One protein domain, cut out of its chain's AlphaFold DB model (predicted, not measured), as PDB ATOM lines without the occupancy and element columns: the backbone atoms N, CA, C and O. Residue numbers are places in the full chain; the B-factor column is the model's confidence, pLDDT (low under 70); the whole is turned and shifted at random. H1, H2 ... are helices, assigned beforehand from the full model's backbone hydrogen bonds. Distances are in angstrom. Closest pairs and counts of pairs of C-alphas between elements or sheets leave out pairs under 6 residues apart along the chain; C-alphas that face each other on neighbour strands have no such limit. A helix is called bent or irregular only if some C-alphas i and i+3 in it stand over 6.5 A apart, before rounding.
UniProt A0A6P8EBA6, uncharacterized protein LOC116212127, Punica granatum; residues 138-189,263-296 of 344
ATOM      1  N   PRO A 138       5.515 -13.628  18.475       79.31
ATOM      2  CA  PRO A 138       4.488 -14.242  19.317       79.31
ATOM      3  C   PRO A 138       3.058 -13.847  18.918       79.31
ATOM      4  O   PRO A 138       2.775 -12.682  18.645       79.31
ATOM      5  N   LYS A 139       2.131 -14.816  18.927       78.62
ATOM      6  CA  LYS A 139       0.734 -14.607  18.496       78.62
ATOM      7  C   LYS A 139       0.014 -13.515  19.298       78.62
ATOM      8  O   LYS A 139      -0.763 -12.767  18.712       78.62
ATOM      9  N   SER A 140       0.305 -13.394  20.594       78.38
ATOM     10  CA  SER A 140      -0.211 -12.329  21.466       78.38
ATOM     11  C   SER A 140       0.172 -10.938  20.956       78.38
ATOM     12  O   SER A 140      -0.710 -10.115  20.741       78.38
ATOM     13  N   LEU A 141       1.452 -10.703  20.652       79.38
ATOM     14  CA  LEU A 141       1.925  -9.413  20.137       79.38
ATOM     15  C   LEU A 141       1.328  -9.081  18.758       79.38
ATOM     16  O   LEU A 141       1.005  -7.926  18.495       79.38
ATOM     17  N   GLN A 142       1.105 -10.080  17.893       80.38
ATOM     18  CA  GLN A 142       0.383  -9.869  16.627       80.38
ATOM     19  C   GLN A 142      -1.068  -9.408  16.871       80.38
ATOM     20  O   GLN A 142      -1.554  -8.503  16.193       80.38
ATOM     21  N   VAL A 143      -1.755  -9.995  17.858       82.38
ATOM     22  CA  VAL A 143      -3.117  -9.599  18.253       82.38
ATOM     23  C   VAL A 143      -3.127  -8.202  18.890       82.38
ATOM     24  O   VAL A 143      -3.951  -7.375  18.504       82.38
ATOM     25  N   GLU A 144      -2.190  -7.890  19.791       82.38
ATOM     26  CA  GLU A 144      -2.023  -6.547  20.372       82.38
ATOM     27  C   GLU A 144      -1.768  -5.485  19.299       82.38
ATOM     28  O   GLU A 144      -2.398  -4.425  19.320       82.38
ATOM     29  N   ALA A 145      -0.908  -5.775  18.318       83.25
ATOM     30  CA  ALA A 145      -0.626  -4.874  17.208       83.25
ATOM     31  C   ALA A 145      -1.894  -4.559  16.400       83.25
ATOM     32  O   ALA A 145      -2.164  -3.387  16.135       83.25
ATOM     33  N   ILE A 146      -2.724  -5.560  16.086       84.00
ATOM     34  CA  ILE A 146      -4.025  -5.359  15.422       84.00
ATOM     35  C   ILE A 146      -4.951  -4.495  16.299       84.00
ATOM     36  O   ILE A 146      -5.479  -3.486  15.832       84.00
ATOM     37  N   ILE A 147      -5.090  -4.823  17.589       84.12
ATOM     38  CA  ILE A 147      -5.903  -4.068  18.566       84.12
ATOM     39  C   ILE A 147      -5.405  -2.618  18.737       84.12
ATOM     40  O   ILE A 147      -6.189  -1.722  19.062       84.12
ATOM     41  N   SER A 148      -4.114  -2.353  18.514       83.81
ATOM     42  CA  SER A 148      -3.521  -1.010  18.583       83.81
ATOM     43  C   SER A 148      -3.893  -0.109  17.400       83.81
ATOM     44  O   SER A 148      -3.963   1.103  17.580       83.81
ATOM     45  N   LYS A 149      -4.155  -0.684  16.215       84.56
ATOM     46  CA  LYS A 149      -4.486   0.063  14.986       84.56
ATOM     47  C   LYS A 149      -5.989   0.322  14.807       84.56
ATOM     48  O   LYS A 149      -6.359   1.068  13.904       84.56
ATOM     49  N   LEU A 150      -6.848  -0.256  15.655       84.62
ATOM     50  CA  LEU A 150      -8.294  -0.010  15.624       84.62
ATOM     51  C   LEU A 150      -8.616   1.479  15.872       84.62
ATOM     52  O   LEU A 150      -8.084   2.060  16.824       84.62
ATOM     53  N   PRO A 151      -9.511   2.100  15.080       83.25
ATOM     54  CA  PRO A 151      -9.854   3.512  15.225       83.25
ATOM     55  C   PRO A 151     -10.603   3.798  16.537       83.25
ATOM     56  O   PRO A 151     -11.221   2.922  17.147       83.25
ATOM     57  N   SER A 152     -10.600   5.061  16.964       81.12
ATOM     58  CA  SER A 152     -11.200   5.505  18.233       81.12
ATOM     59  C   SER A 152     -12.704   5.209  18.356       81.12
ATOM     60  O   SER A 152     -13.188   4.961  19.460       81.12
ATOM     61  N   SER A 153     -13.434   5.136  17.239       82.31
ATOM     62  CA  SER A 153     -14.845   4.717  17.169       82.31
ATOM     63  C   SER A 153     -15.090   3.255  17.585       82.31
ATOM     64  O   SER A 153     -16.228   2.865  17.861       82.31
ATOM     65  N   TRP A 154     -14.036   2.440  17.684       88.31
ATOM     66  CA  TRP A 154     -14.078   1.043  18.126       88.31
ATOM     67  C   TRP A 154     -13.594   0.844  19.572       88.31
ATOM     68  O   TRP A 154     -13.479  -0.297  20.015       88.31
ATOM     69  N   ASN A 155     -13.332   1.912  20.338       83.94
ATOM     70  CA  ASN A 155     -12.701   1.840  21.668       83.94
ATOM     71  C   ASN A 155     -13.385   0.859  22.647       83.94
ATOM     72  O   ASN A 155     -12.707   0.149  23.385       83.94
ATOM     73  N   ASP A 156     -14.713   0.749  22.638       86.19
ATOM     74  CA  ASP A 156     -15.413  -0.179  23.541       86.19
ATOM     75  C   ASP A 156     -15.275  -1.649  23.113       86.19
ATOM     76  O   ASP A 156     -15.136  -2.531  23.963       86.19
ATOM     77  N   TYR A 157     -15.177  -1.917  21.806       86.81
ATOM     78  CA  TYR A 157     -14.802  -3.242  21.305       86.81
ATOM     79  C   TYR A 157     -13.319  -3.537  21.553       86.81
ATOM     80  O   TYR A 157     -12.966  -4.644  21.949       86.81
ATOM     81  N   ARG A 158     -12.449  -2.530  21.417       87.56
ATOM     82  CA  ARG A 158     -11.015  -2.611  21.729       87.56
ATOM     83  C   ARG A 158     -10.784  -3.055  23.179       87.56
ATOM     84  O   ARG A 158     -10.023  -3.990  23.404       87.56
ATOM     85  N   LYS A 159     -11.496  -2.465  24.150       86.44
ATOM     86  CA  LYS A 159     -11.488  -2.903  25.564       86.44
ATOM     87  C   LYS A 159     -11.956  -4.354  25.711       86.44
ATOM     88  O   LYS A 159     -11.294  -5.146  26.376       86.44
ATOM     89  N   LYS A 160     -13.065  -4.725  25.061       86.31
ATOM     90  CA  LYS A 160     -13.607  -6.096  25.081       86.31
ATOM     91  C   LYS A 160     -12.612  -7.128  24.530       86.31
ATOM     92  O   LYS A 160     -12.493  -8.203  25.105       86.31
ATOM     93  N   LEU A 161     -11.882  -6.795  23.464       84.94
ATOM     94  CA  LEU A 161     -10.824  -7.641  22.902       84.94
ATOM     95  C   LEU A 161      -9.619  -7.769  23.846       84.94
ATOM     96  O   LEU A 161      -9.127  -8.877  24.034       84.94
ATOM     97  N   LEU A 162      -9.179  -6.670  24.475       82.00
ATOM     98  CA  LEU A 162      -8.088  -6.681  25.464       82.00
ATOM     99  C   LEU A 162      -8.405  -7.591  26.665       82.00
ATOM    100  O   LEU A 162      -7.543  -8.343  27.105       82.00
ATOM    101  N   HIS A 163      -9.650  -7.597  27.150       80.12
ATOM    102  CA  HIS A 163     -10.090  -8.491  28.233       80.12
ATOM    103  C   HIS A 163     -10.239  -9.973  27.830       80.12
ATOM    104  O   HIS A 163     -10.560 -10.797  28.680       80.12
ATOM    105  N   MET A 164     -10.026 -10.321  26.558       73.81
ATOM    106  CA  MET A 164     -10.112 -11.690  26.031       73.81
ATOM    107  C   MET A 164      -8.830 -12.094  25.274       73.81
ATOM    108  O   MET A 164      -8.854 -13.005  24.449       73.81
ATOM    109  N   ILE A 165      -7.717 -11.382  25.498       72.50
ATOM    110  CA  ILE A 165      -6.577 -11.386  24.571       72.50
ATOM    111  C   ILE A 165      -5.790 -12.700  24.520       72.50
ATOM    112  O   ILE A 165      -5.337 -13.099  23.448       72.50
ATOM    113  N   GLU A 166      -5.697 -13.404  25.648       68.75
ATOM    114  CA  GLU A 166      -4.978 -14.681  25.783       68.75
ATOM    115  C   GLU A 166      -5.591 -15.798  24.912       68.75
ATOM    116  O   GLU A 166      -4.900 -16.719  24.482       68.75
ATOM    117  N   ASP A 167      -6.876 -15.663  24.574       69.00
ATOM    118  CA  ASP A 167      -7.673 -16.622  23.811       69.00
ATOM    119  C   ASP A 167      -7.640 -16.394  22.282       69.00
ATOM    120  O   ASP A 167      -8.329 -17.106  21.535       69.00
ATOM    121  N   PHE A 168      -6.929 -15.380  21.769       74.19
ATOM    122  CA  PHE A 168      -7.004 -14.982  20.353       74.19
ATOM    123  C   PHE A 168      -5.844 -15.477  19.469       74.19
ATOM    124  O   PHE A 168      -4.665 -15.390  19.795       74.19
ATOM    125  N   THR A 169      -6.201 -15.916  18.256       81.94
ATOM    126  CA  THR A 169      -5.302 -15.995  17.092       81.94
ATOM    127  C   THR A 169      -5.629 -14.864  16.117       81.94
ATOM    128  O   THR A 169      -6.744 -14.337  16.146       81.94
ATOM    129  N   VAL A 170      -4.705 -14.537  15.204       80.75
ATOM    130  CA  VAL A 170      -4.929 -13.549  14.129       80.75
ATOM    131  C   VAL A 170      -6.195 -13.868  13.317       80.75
ATOM    132  O   VAL A 170      -7.022 -12.989  13.097       80.75
ATOM    133  N   GLU A 171      -6.428 -15.136  12.965       81.75
ATOM    134  CA  GLU A 171      -7.652 -15.568  12.263       81.75
ATOM    135  C   GLU A 171      -8.925 -15.329  13.093       81.75
ATOM    136  O   GLU A 171      -9.972 -14.955  12.556       81.75
ATOM    137  N   LYS A 172      -8.856 -15.571  14.412       83.12
ATOM    138  CA  LYS A 172      -9.988 -15.400  15.332       83.12
ATOM    139  C   LYS A 172     -10.307 -13.913  15.495       83.12
ATOM    140  O   LYS A 172     -11.471 -13.557  15.335       83.12
ATOM    141  N   ILE A 173      -9.316 -13.041  15.715       84.69
ATOM    142  CA  ILE A 173      -9.565 -11.591  15.795       84.69
ATOM    143  C   ILE A 173     -10.035 -11.010  14.452       84.69
ATOM    144  O   ILE A 173     -11.014 -10.274  14.454       84.69
ATOM    145  N   LEU A 174      -9.460 -11.403  13.307       83.75
ATOM    146  CA  LEU A 174      -9.940 -10.983  11.978       83.75
ATOM    147  C   LEU A 174     -11.423 -11.325  11.763       83.75
ATOM    148  O   LEU A 174     -12.206 -10.478  11.333       83.75
ATOM    149  N   ARG A 175     -11.834 -12.551  12.117       84.00
ATOM    150  CA  ARG A 175     -13.243 -12.974  12.066       84.00
ATOM    151  C   ARG A 175     -14.124 -12.158  13.015       84.00
ATOM    152  O   ARG A 175     -15.214 -11.760  12.619       84.00
ATOM    153  N   HIS A 176     -13.668 -11.907  14.240       86.31
ATOM    154  CA  HIS A 176     -14.395 -11.095  15.221       86.31
ATOM    155  C   HIS A 176     -14.582  -9.644  14.750       86.31
ATOM    156  O   HIS A 176     -15.697  -9.132  14.814       86.31
ATOM    157  N   LEU A 177     -13.529  -9.019  14.213       86.50
ATOM    158  CA  LEU A 177     -13.578  -7.666  13.660       86.50
ATOM    159  C   LEU A 177     -14.544  -7.581  12.474       86.50
ATOM    160  O   LEU A 177     -15.408  -6.715  12.477       86.50
ATOM    161  N   ARG A 178     -14.488  -8.518  11.518       85.06
ATOM    162  CA  ARG A 178     -15.421  -8.537  10.376       85.06
ATOM    163  C   ARG A 178     -16.890  -8.710  10.798       85.06
ATOM    164  O   ARG A 178     -17.777  -8.139  10.174       85.06
ATOM    165  N   ILE A 179     -17.162  -9.490  11.848       84.81
ATOM    166  CA  ILE A 179     -18.522  -9.643  12.395       84.81
ATOM    167  C   ILE A 179     -18.986  -8.340  13.062       84.81
ATOM    168  O   ILE A 179     -20.099  -7.893  12.815       84.81
ATOM    169  N   GLU A 180     -18.136  -7.718  13.881       87.19
ATOM    170  CA  GLU A 180     -18.436  -6.450  14.559       87.19
ATOM    171  C   GLU A 180     -18.619  -5.288  13.564       87.19
ATOM    172  O   GLU A 180     -19.483  -4.437  13.765       87.19
ATOM    173  N   GLU A 181     -17.857  -5.267  12.466       84.69
ATOM    174  CA  GLU A 181     -17.996  -4.299  11.372       84.69
ATOM    175  C   GLU A 181     -19.375  -4.406  10.712       84.69
ATOM    176  O   GLU A 181     -20.088  -3.413  10.583       84.69
ATOM    177  N   GLU A 182     -19.767  -5.628  10.347       82.62
ATOM    178  CA  GLU A 182     -21.059  -5.943   9.740       82.62
ATOM    179  C   GLU A 182     -22.223  -5.627  10.697       82.62
ATOM    180  O   GLU A 182     -23.234  -5.060  10.281       82.62
ATOM    181  N   THR A 183     -22.073  -5.907  11.998       85.00
ATOM    182  CA  THR A 183     -23.031  -5.480  13.030       85.00
ATOM    183  C   THR A 183     -23.131  -3.957  13.108       85.00
ATOM    184  O   THR A 183     -24.237  -3.429  13.076       85.00
ATOM    185  N   ARG A 184     -22.012  -3.221  13.115       81.19
ATOM    186  CA  ARG A 184     -22.015  -1.745  13.148       81.19
ATOM    187  C   ARG A 184     -22.633  -1.135  11.891       81.19
ATOM    188  O   ARG A 184     -23.433  -0.208  12.003       81.19
ATOM    189  N   LYS A 185     -22.323  -1.679  10.709       79.38
ATOM    190  CA  LYS A 185     -22.948  -1.291   9.433       79.38
ATOM    191  C   LYS A 185     -24.471  -1.517   9.479       79.38
ATOM    192  O   LYS A 185     -25.218  -0.665   9.002       79.38
ATOM    193  N   ARG A 186     -24.953  -2.580  10.138       74.00
ATOM    194  CA  ARG A 186     -26.391  -2.819  10.376       74.00
ATOM    195  C   ARG A 186     -27.002  -1.878  11.414       74.00
ATOM    196  O   ARG A 186     -28.045  -1.309  11.126       74.00
ATOM    197  N   ASP A 187     -26.379  -1.666  12.569       67.31
ATOM    198  CA  ASP A 187     -26.930  -0.820  13.642       67.31
ATOM    199  C   ASP A 187     -27.073   0.654  13.211       67.31
ATOM    200  O   ASP A 187     -28.030   1.328  13.599       67.31
ATOM    201  N   VAL A 188     -26.180   1.141  12.338       63.06
ATOM    202  CA  VAL A 188     -26.305   2.456  11.682       63.06
ATOM    203  C   VAL A 188     -27.517   2.514  10.740       63.06
ATOM    204  O   VAL A 188     -28.220   3.523  10.711       63.06
ATOM    205  N   VAL A 189     -27.802   1.436  10.000       58.94
ATOM    206  CA  VAL A 189     -28.968   1.328   9.098       58.94
ATOM    207  C   VAL A 189     -30.282   1.120   9.867       58.94
ATOM    208  O   VAL A 189     -31.329   1.603   9.438       58.94
ATOM    209  N   MET A 263     -13.049   1.200   5.545       60.44
ATOM    210  CA  MET A 263     -11.745   0.947   6.142       60.44
ATOM    211  C   MET A 263     -11.410  -0.544   6.098       60.44
ATOM    212  O   MET A 263     -11.825  -1.303   6.973       60.44
ATOM    213  N   ASP A 264     -10.635  -0.959   5.092       74.25
ATOM    214  CA  ASP A 264     -10.227  -2.356   4.915       74.25
ATOM    215  C   ASP A 264      -9.505  -2.904   6.164       74.25
ATOM    216  O   ASP A 264      -8.335  -2.619   6.438       74.25
ATOM    217  N   LEU A 265     -10.224  -3.738   6.920       72.19
ATOM    218  CA  LEU A 265      -9.731  -4.416   8.116       72.19
ATOM    219  C   LEU A 265      -8.594  -5.405   7.816       72.19
ATOM    220  O   LEU A 265      -7.790  -5.681   8.707       72.19
ATOM    221  N   VAL A 266      -8.488  -5.924   6.588       71.38
ATOM    222  CA  VAL A 266      -7.379  -6.790   6.167       71.38
ATOM    223  C   VAL A 266      -6.121  -5.950   5.951       71.38
ATOM    224  O   VAL A 266      -5.067  -6.295   6.495       71.38
ATOM    225  N   ALA A 267      -6.217  -4.812   5.256       77.38
ATOM    226  CA  ALA A 267      -5.122  -3.844   5.151       77.38
ATOM    227  C   ALA A 267      -4.702  -3.289   6.525       77.38
ATOM    228  O   ALA A 267      -3.509  -3.222   6.822       77.38
ATOM    229  N   MET A 268      -5.655  -2.969   7.408       79.81
ATOM    230  CA  MET A 268      -5.363  -2.519   8.776       79.81
ATOM    231  C   MET A 268      -4.622  -3.591   9.586       79.81
ATOM    232  O   MET A 268      -3.606  -3.294  10.214       79.81
ATOM    233  N   ALA A 269      -5.105  -4.837   9.584       78.44
ATOM    234  CA  ALA A 269      -4.510  -5.908  10.377       78.44
ATOM    235  C   ALA A 269      -3.127  -6.319   9.851       78.44
ATOM    236  O   ALA A 269      -2.189  -6.466  10.635       78.44
ATOM    237  N   THR A 270      -2.968  -6.443   8.528       79.44
ATOM    238  CA  THR A 270      -1.663  -6.725   7.907       79.44
ATOM    239  C   THR A 270      -0.687  -5.563   8.090       79.44
ATOM    240  O   THR A 270       0.474  -5.802   8.409       79.44
ATOM    241  N   GLY A 271      -1.147  -4.310   7.998       79.56
ATOM    242  CA  GLY A 271      -0.367  -3.117   8.340       79.56
ATOM    243  C   GLY A 271       0.025  -3.052   9.821       79.56
ATOM    244  O   GLY A 271       1.134  -2.631  10.149       79.56
ATOM    245  N   GLY A 272      -0.843  -3.520  10.722       78.50
ATOM    246  CA  GLY A 272      -0.561  -3.684  12.148       78.50
ATOM    247  C   GLY A 272       0.569  -4.675  12.407       78.50
ATOM    248  O   GLY A 272       1.530  -4.322  13.090       78.50
ATOM    249  N   ILE A 273       0.497  -5.865  11.802       78.94
ATOM    250  CA  ILE A 273       1.562  -6.872  11.885       78.94
ATOM    251  C   ILE A 273       2.856  -6.320  11.267       78.94
ATOM    252  O   ILE A 273       3.836  -6.219  11.999       78.94
ATOM    253  N   LYS A 274       2.844  -5.848  10.005       75.44
ATOM    254  CA  LYS A 274       3.999  -5.205   9.328       75.44
ATOM    255  C   LYS A 274       4.678  -4.155  10.220       75.44
ATOM    256  O   LYS A 274       5.898  -4.143  10.355       75.44
ATOM    257  N   SER A 275       3.890  -3.283  10.857       76.19
ATOM    258  CA  SER A 275       4.377  -2.230  11.761       76.19
ATOM    259  C   SER A 275       5.121  -2.780  12.983       76.19
ATOM    260  O   SER A 275       6.058  -2.130  13.445       76.19
ATOM    261  N   LEU A 276       4.721  -3.942  13.507       76.38
ATOM    262  CA  LEU A 276       5.412  -4.626  14.600       76.38
ATOM    263  C   LEU A 276       6.682  -5.337  14.108       76.38
ATOM    264  O   LEU A 276       7.703  -5.269  14.789       76.38
ATOM    265  N   GLU A 277       6.659  -5.953  12.918       70.94
ATOM    266  CA  GLU A 277       7.855  -6.581  12.334       70.94
ATOM    267  C   GLU A 277       8.965  -5.537  12.118       70.94
ATOM    268  O   GLU A 277      10.108  -5.755  12.527       70.94
ATOM    269  N   ILE A 278       8.622  -4.375  11.537       69.00
ATOM    270  CA  ILE A 278       9.546  -3.242  11.335       69.00
ATOM    271  C   ILE A 278      10.164  -2.802  12.670       69.00
ATOM    272  O   ILE A 278      11.380  -2.611  12.744       69.00
ATOM    273  N   GLY A 279       9.353  -2.684  13.727       67.75
ATOM    274  CA  GLY A 279       9.823  -2.346  15.072       67.75
ATOM    275  C   GLY A 279      10.805  -3.383  15.622       67.75
ATOM    276  O   GLY A 279      11.943  -3.041  15.931       67.75
ATOM    277  N   MET A 280      10.410  -4.661  15.659       68.62
ATOM    278  CA  MET A 280      11.254  -5.750  16.171       68.62
ATOM    279  C   MET A 280      12.578  -5.888  15.412       68.62
ATOM    280  O   MET A 280      13.615  -6.117  16.034       68.62
ATOM    281  N   ILE A 281      12.578  -5.714  14.085       64.81
ATOM    282  CA  ILE A 281      13.825  -5.658  13.315       64.81
ATOM    283  C   ILE A 281      14.652  -4.434  13.713       64.81
ATOM    284  O   ILE A 281      15.855  -4.576  13.911       64.81
ATOM    285  N   THR A 282      14.060  -3.247  13.826       62.41
ATOM    286  CA  THR A 282      14.809  -2.016  14.137       62.41
ATOM    287  C   THR A 282      15.523  -2.131  15.487       62.41
ATOM    288  O   THR A 282      16.741  -1.962  15.532       62.41
ATOM    289  N   GLU A 283      14.816  -2.568  16.534       62.88
ATOM    290  CA  GLU A 283      15.393  -2.865  17.854       62.88
ATOM    291  C   GLU A 283      16.504  -3.925  17.779       62.88
ATOM    292  O   GLU A 283      17.589  -3.742  18.329       62.88
ATOM    293  N   PHE A 284      16.289  -5.016  17.029       60.59
ATOM    294  CA  PHE A 284      17.310  -6.053  16.843       60.59
ATOM    295  C   PHE A 284      18.581  -5.516  16.167       60.59
ATOM    296  O   PHE A 284      19.679  -5.946  16.509       60.59
ATOM    297  N   ASN A 285      18.474  -4.561  15.235       54.91
ATOM    298  CA  ASN A 285      19.655  -3.954  14.615       54.91
ATOM    299  C   ASN A 285      20.403  -3.052  15.605       54.91
ATOM    300  O   ASN A 285      21.623  -3.155  15.670       54.91
ATOM    301  N   ILE A 286      19.696  -2.248  16.407       53.25
ATOM    302  CA  ILE A 286      20.297  -1.397  17.452       53.25
ATOM    303  C   ILE A 286      21.037  -2.266  18.489       53.25
ATOM    304  O   ILE A 286      22.195  -2.006  18.819       53.25
ATOM    305  N   ALA A 287      20.420  -3.368  18.926       49.81
ATOM    306  CA  ALA A 287      21.033  -4.338  19.837       49.81
ATOM    307  C   ALA A 287      22.211  -5.125  19.218       49.81
ATOM    308  O   ALA A 287      23.066  -5.631  19.948       49.81
ATOM    309  N   MET A 288      22.266  -5.247  17.886       51.03
ATOM    310  CA  MET A 288      23.354  -5.918  17.163       51.03
ATOM    311  C   MET A 288      24.504  -4.977  16.785       51.03
ATOM    312  O   MET A 288      25.638  -5.446  16.707       51.03
ATOM    313  N   THR A 289      24.274  -3.672  16.596       46.53
ATOM    314  CA  THR A 289      25.357  -2.702  16.331       46.53
ATOM    315  C   THR A 289      26.362  -2.609  17.479       46.53
ATOM    316  O   THR A 289      27.546  -2.409  17.227       46.53
ATOM    317  N   ASP A 290      25.922  -2.866  18.712       42.94
ATOM    318  CA  ASP A 290      26.762  -2.939  19.919       42.94
ATOM    319  C   ASP A 290      27.640  -4.216  19.983       42.94
ATOM    320  O   ASP A 290      28.496  -4.360  20.852       42.94
ATOM    321  N   LYS A 291      27.429  -5.181  19.071       38.94
ATOM    322  CA  LYS A 291      28.066  -6.518  19.095       38.94
ATOM    323  C   LYS A 291      28.601  -7.006  17.749       38.94
ATOM    324  O   LYS A 291      29.123  -8.117  17.663       38.94
ATOM    325  N   SER A 292      28.454  -6.230  16.677       42.91
ATOM    326  CA  SER A 292      28.837  -6.674  15.338       42.91
ATOM    327  C   SER A 292      30.320  -6.431  15.054       42.91
ATOM    328  O   SER A 292      30.753  -5.280  15.007       42.91
ATOM    329  N   TYR A 293      31.060  -7.495  14.729       48.28
ATOM    330  CA  TYR A 293      32.439  -7.471  14.203       48.28
ATOM    331  C   TYR A 293      32.531  -6.915  12.761       48.28
ATOM    332  O   TYR A 293      33.363  -7.334  11.957       48.28
ATOM    333  N   ASN A 294      31.630  -6.001  12.399       45.94
ATOM    334  CA  ASN A 294      31.535  -5.422  11.069       45.94
ATOM    335  C   ASN A 294      32.586  -4.325  10.906       45.94
ATOM    336  O   ASN A 294      32.698  -3.425  11.740       45.94
ATOM    337  N   TRP A 295      33.321  -4.365   9.797       51.78
ATOM    338  CA  TRP A 295      34.299  -3.333   9.475       51.78
ATOM    339  C   TRP A 295      33.594  -2.085   8.952       51.78
ATOM    340  O   TRP A 295      33.291  -1.948   7.766       51.78
ATOM    341  N   TRP A 296      33.339  -1.158   9.869       43.50
ATOM    342  CA  TRP A 296      32.978   0.204   9.526       43.50
ATOM    343  C   TRP A 296      34.169   0.850   8.828       43.50
ATOM    344  O   TRP A 296      35.128   1.191   9.521       43.50
TER     345      TRP A 296
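AT A GLANCE: This is residues 138 to 189 and 263 to 296 of the 344 residues of the protein "uncharacterized protein LOC116212127" of Punica granatum (UniProt A0A6P8EBA6). A small body of helices has one long arm: H1 and H2 form a helical hairpin, H3 packs on H1 with residues 170 to 173, and the long H4 crosses H1 with residues 268 to 276, after which residues 278 to 296, of which 278 to 289 belong to H4, stick out. Together, H3 and the arm give the model its length. The printed part has 86 residues with four named helices, H1, H2, H3 and H4 in that order, and no named strand; the class is all helix. It is loose, with a radius of gyration of the C-alphas of 16.9 A, and spans 63 by 25 by 20 A.

IN THESE COORDINATES: H1, residues 139 to 149, begins at C-alpha 139 (0.734, -14.607, 18.496). H2 is residues 152 to 162; it is irregular, with C-alphas 153 and 156 8.1 A apart. H3, residues 170 to 189, measures 28.7 A. H4, residues 265 to 289, measures 36.1 A and ends at C-alpha 289 (25.357, -2.702, 16.331).

HOW THE PARTS SIT: H1 is the hub. It touches H2, closest at the C-alphas of Ile 147 and Arg 158, 6.2 A, at a shallow tilt of 20 degrees, opposite ways. It touches H3 at Val 143 and Val 170, C-alphas 6.0 A apart, at a shallow tilt of 29 degrees, the same way. H1, H2 and H3 form an up and down bundle, each helix running against the one before. H4 touches H1 at a steep tilt of 65 degrees, the C-alphas of Ile 146 and Gly 272 being 5.1 A apart. Every O i to N i+4 pair is within hydrogen-bond range in H1, H3 and H4; in H2, 5 of 7.

THE WHOLE: The C-alphas of Val 189 and Trp 295, the two farthest apart, are 63.4 A apart. Residues 190 to 262 are not printed, and C-alphas 189 and 263 are 17.5 A apart across this cut. Of the links printed whole, none is long. Confidence is under 70 at residues 166 to 167, 187 to 189, 263 and 278 to 296.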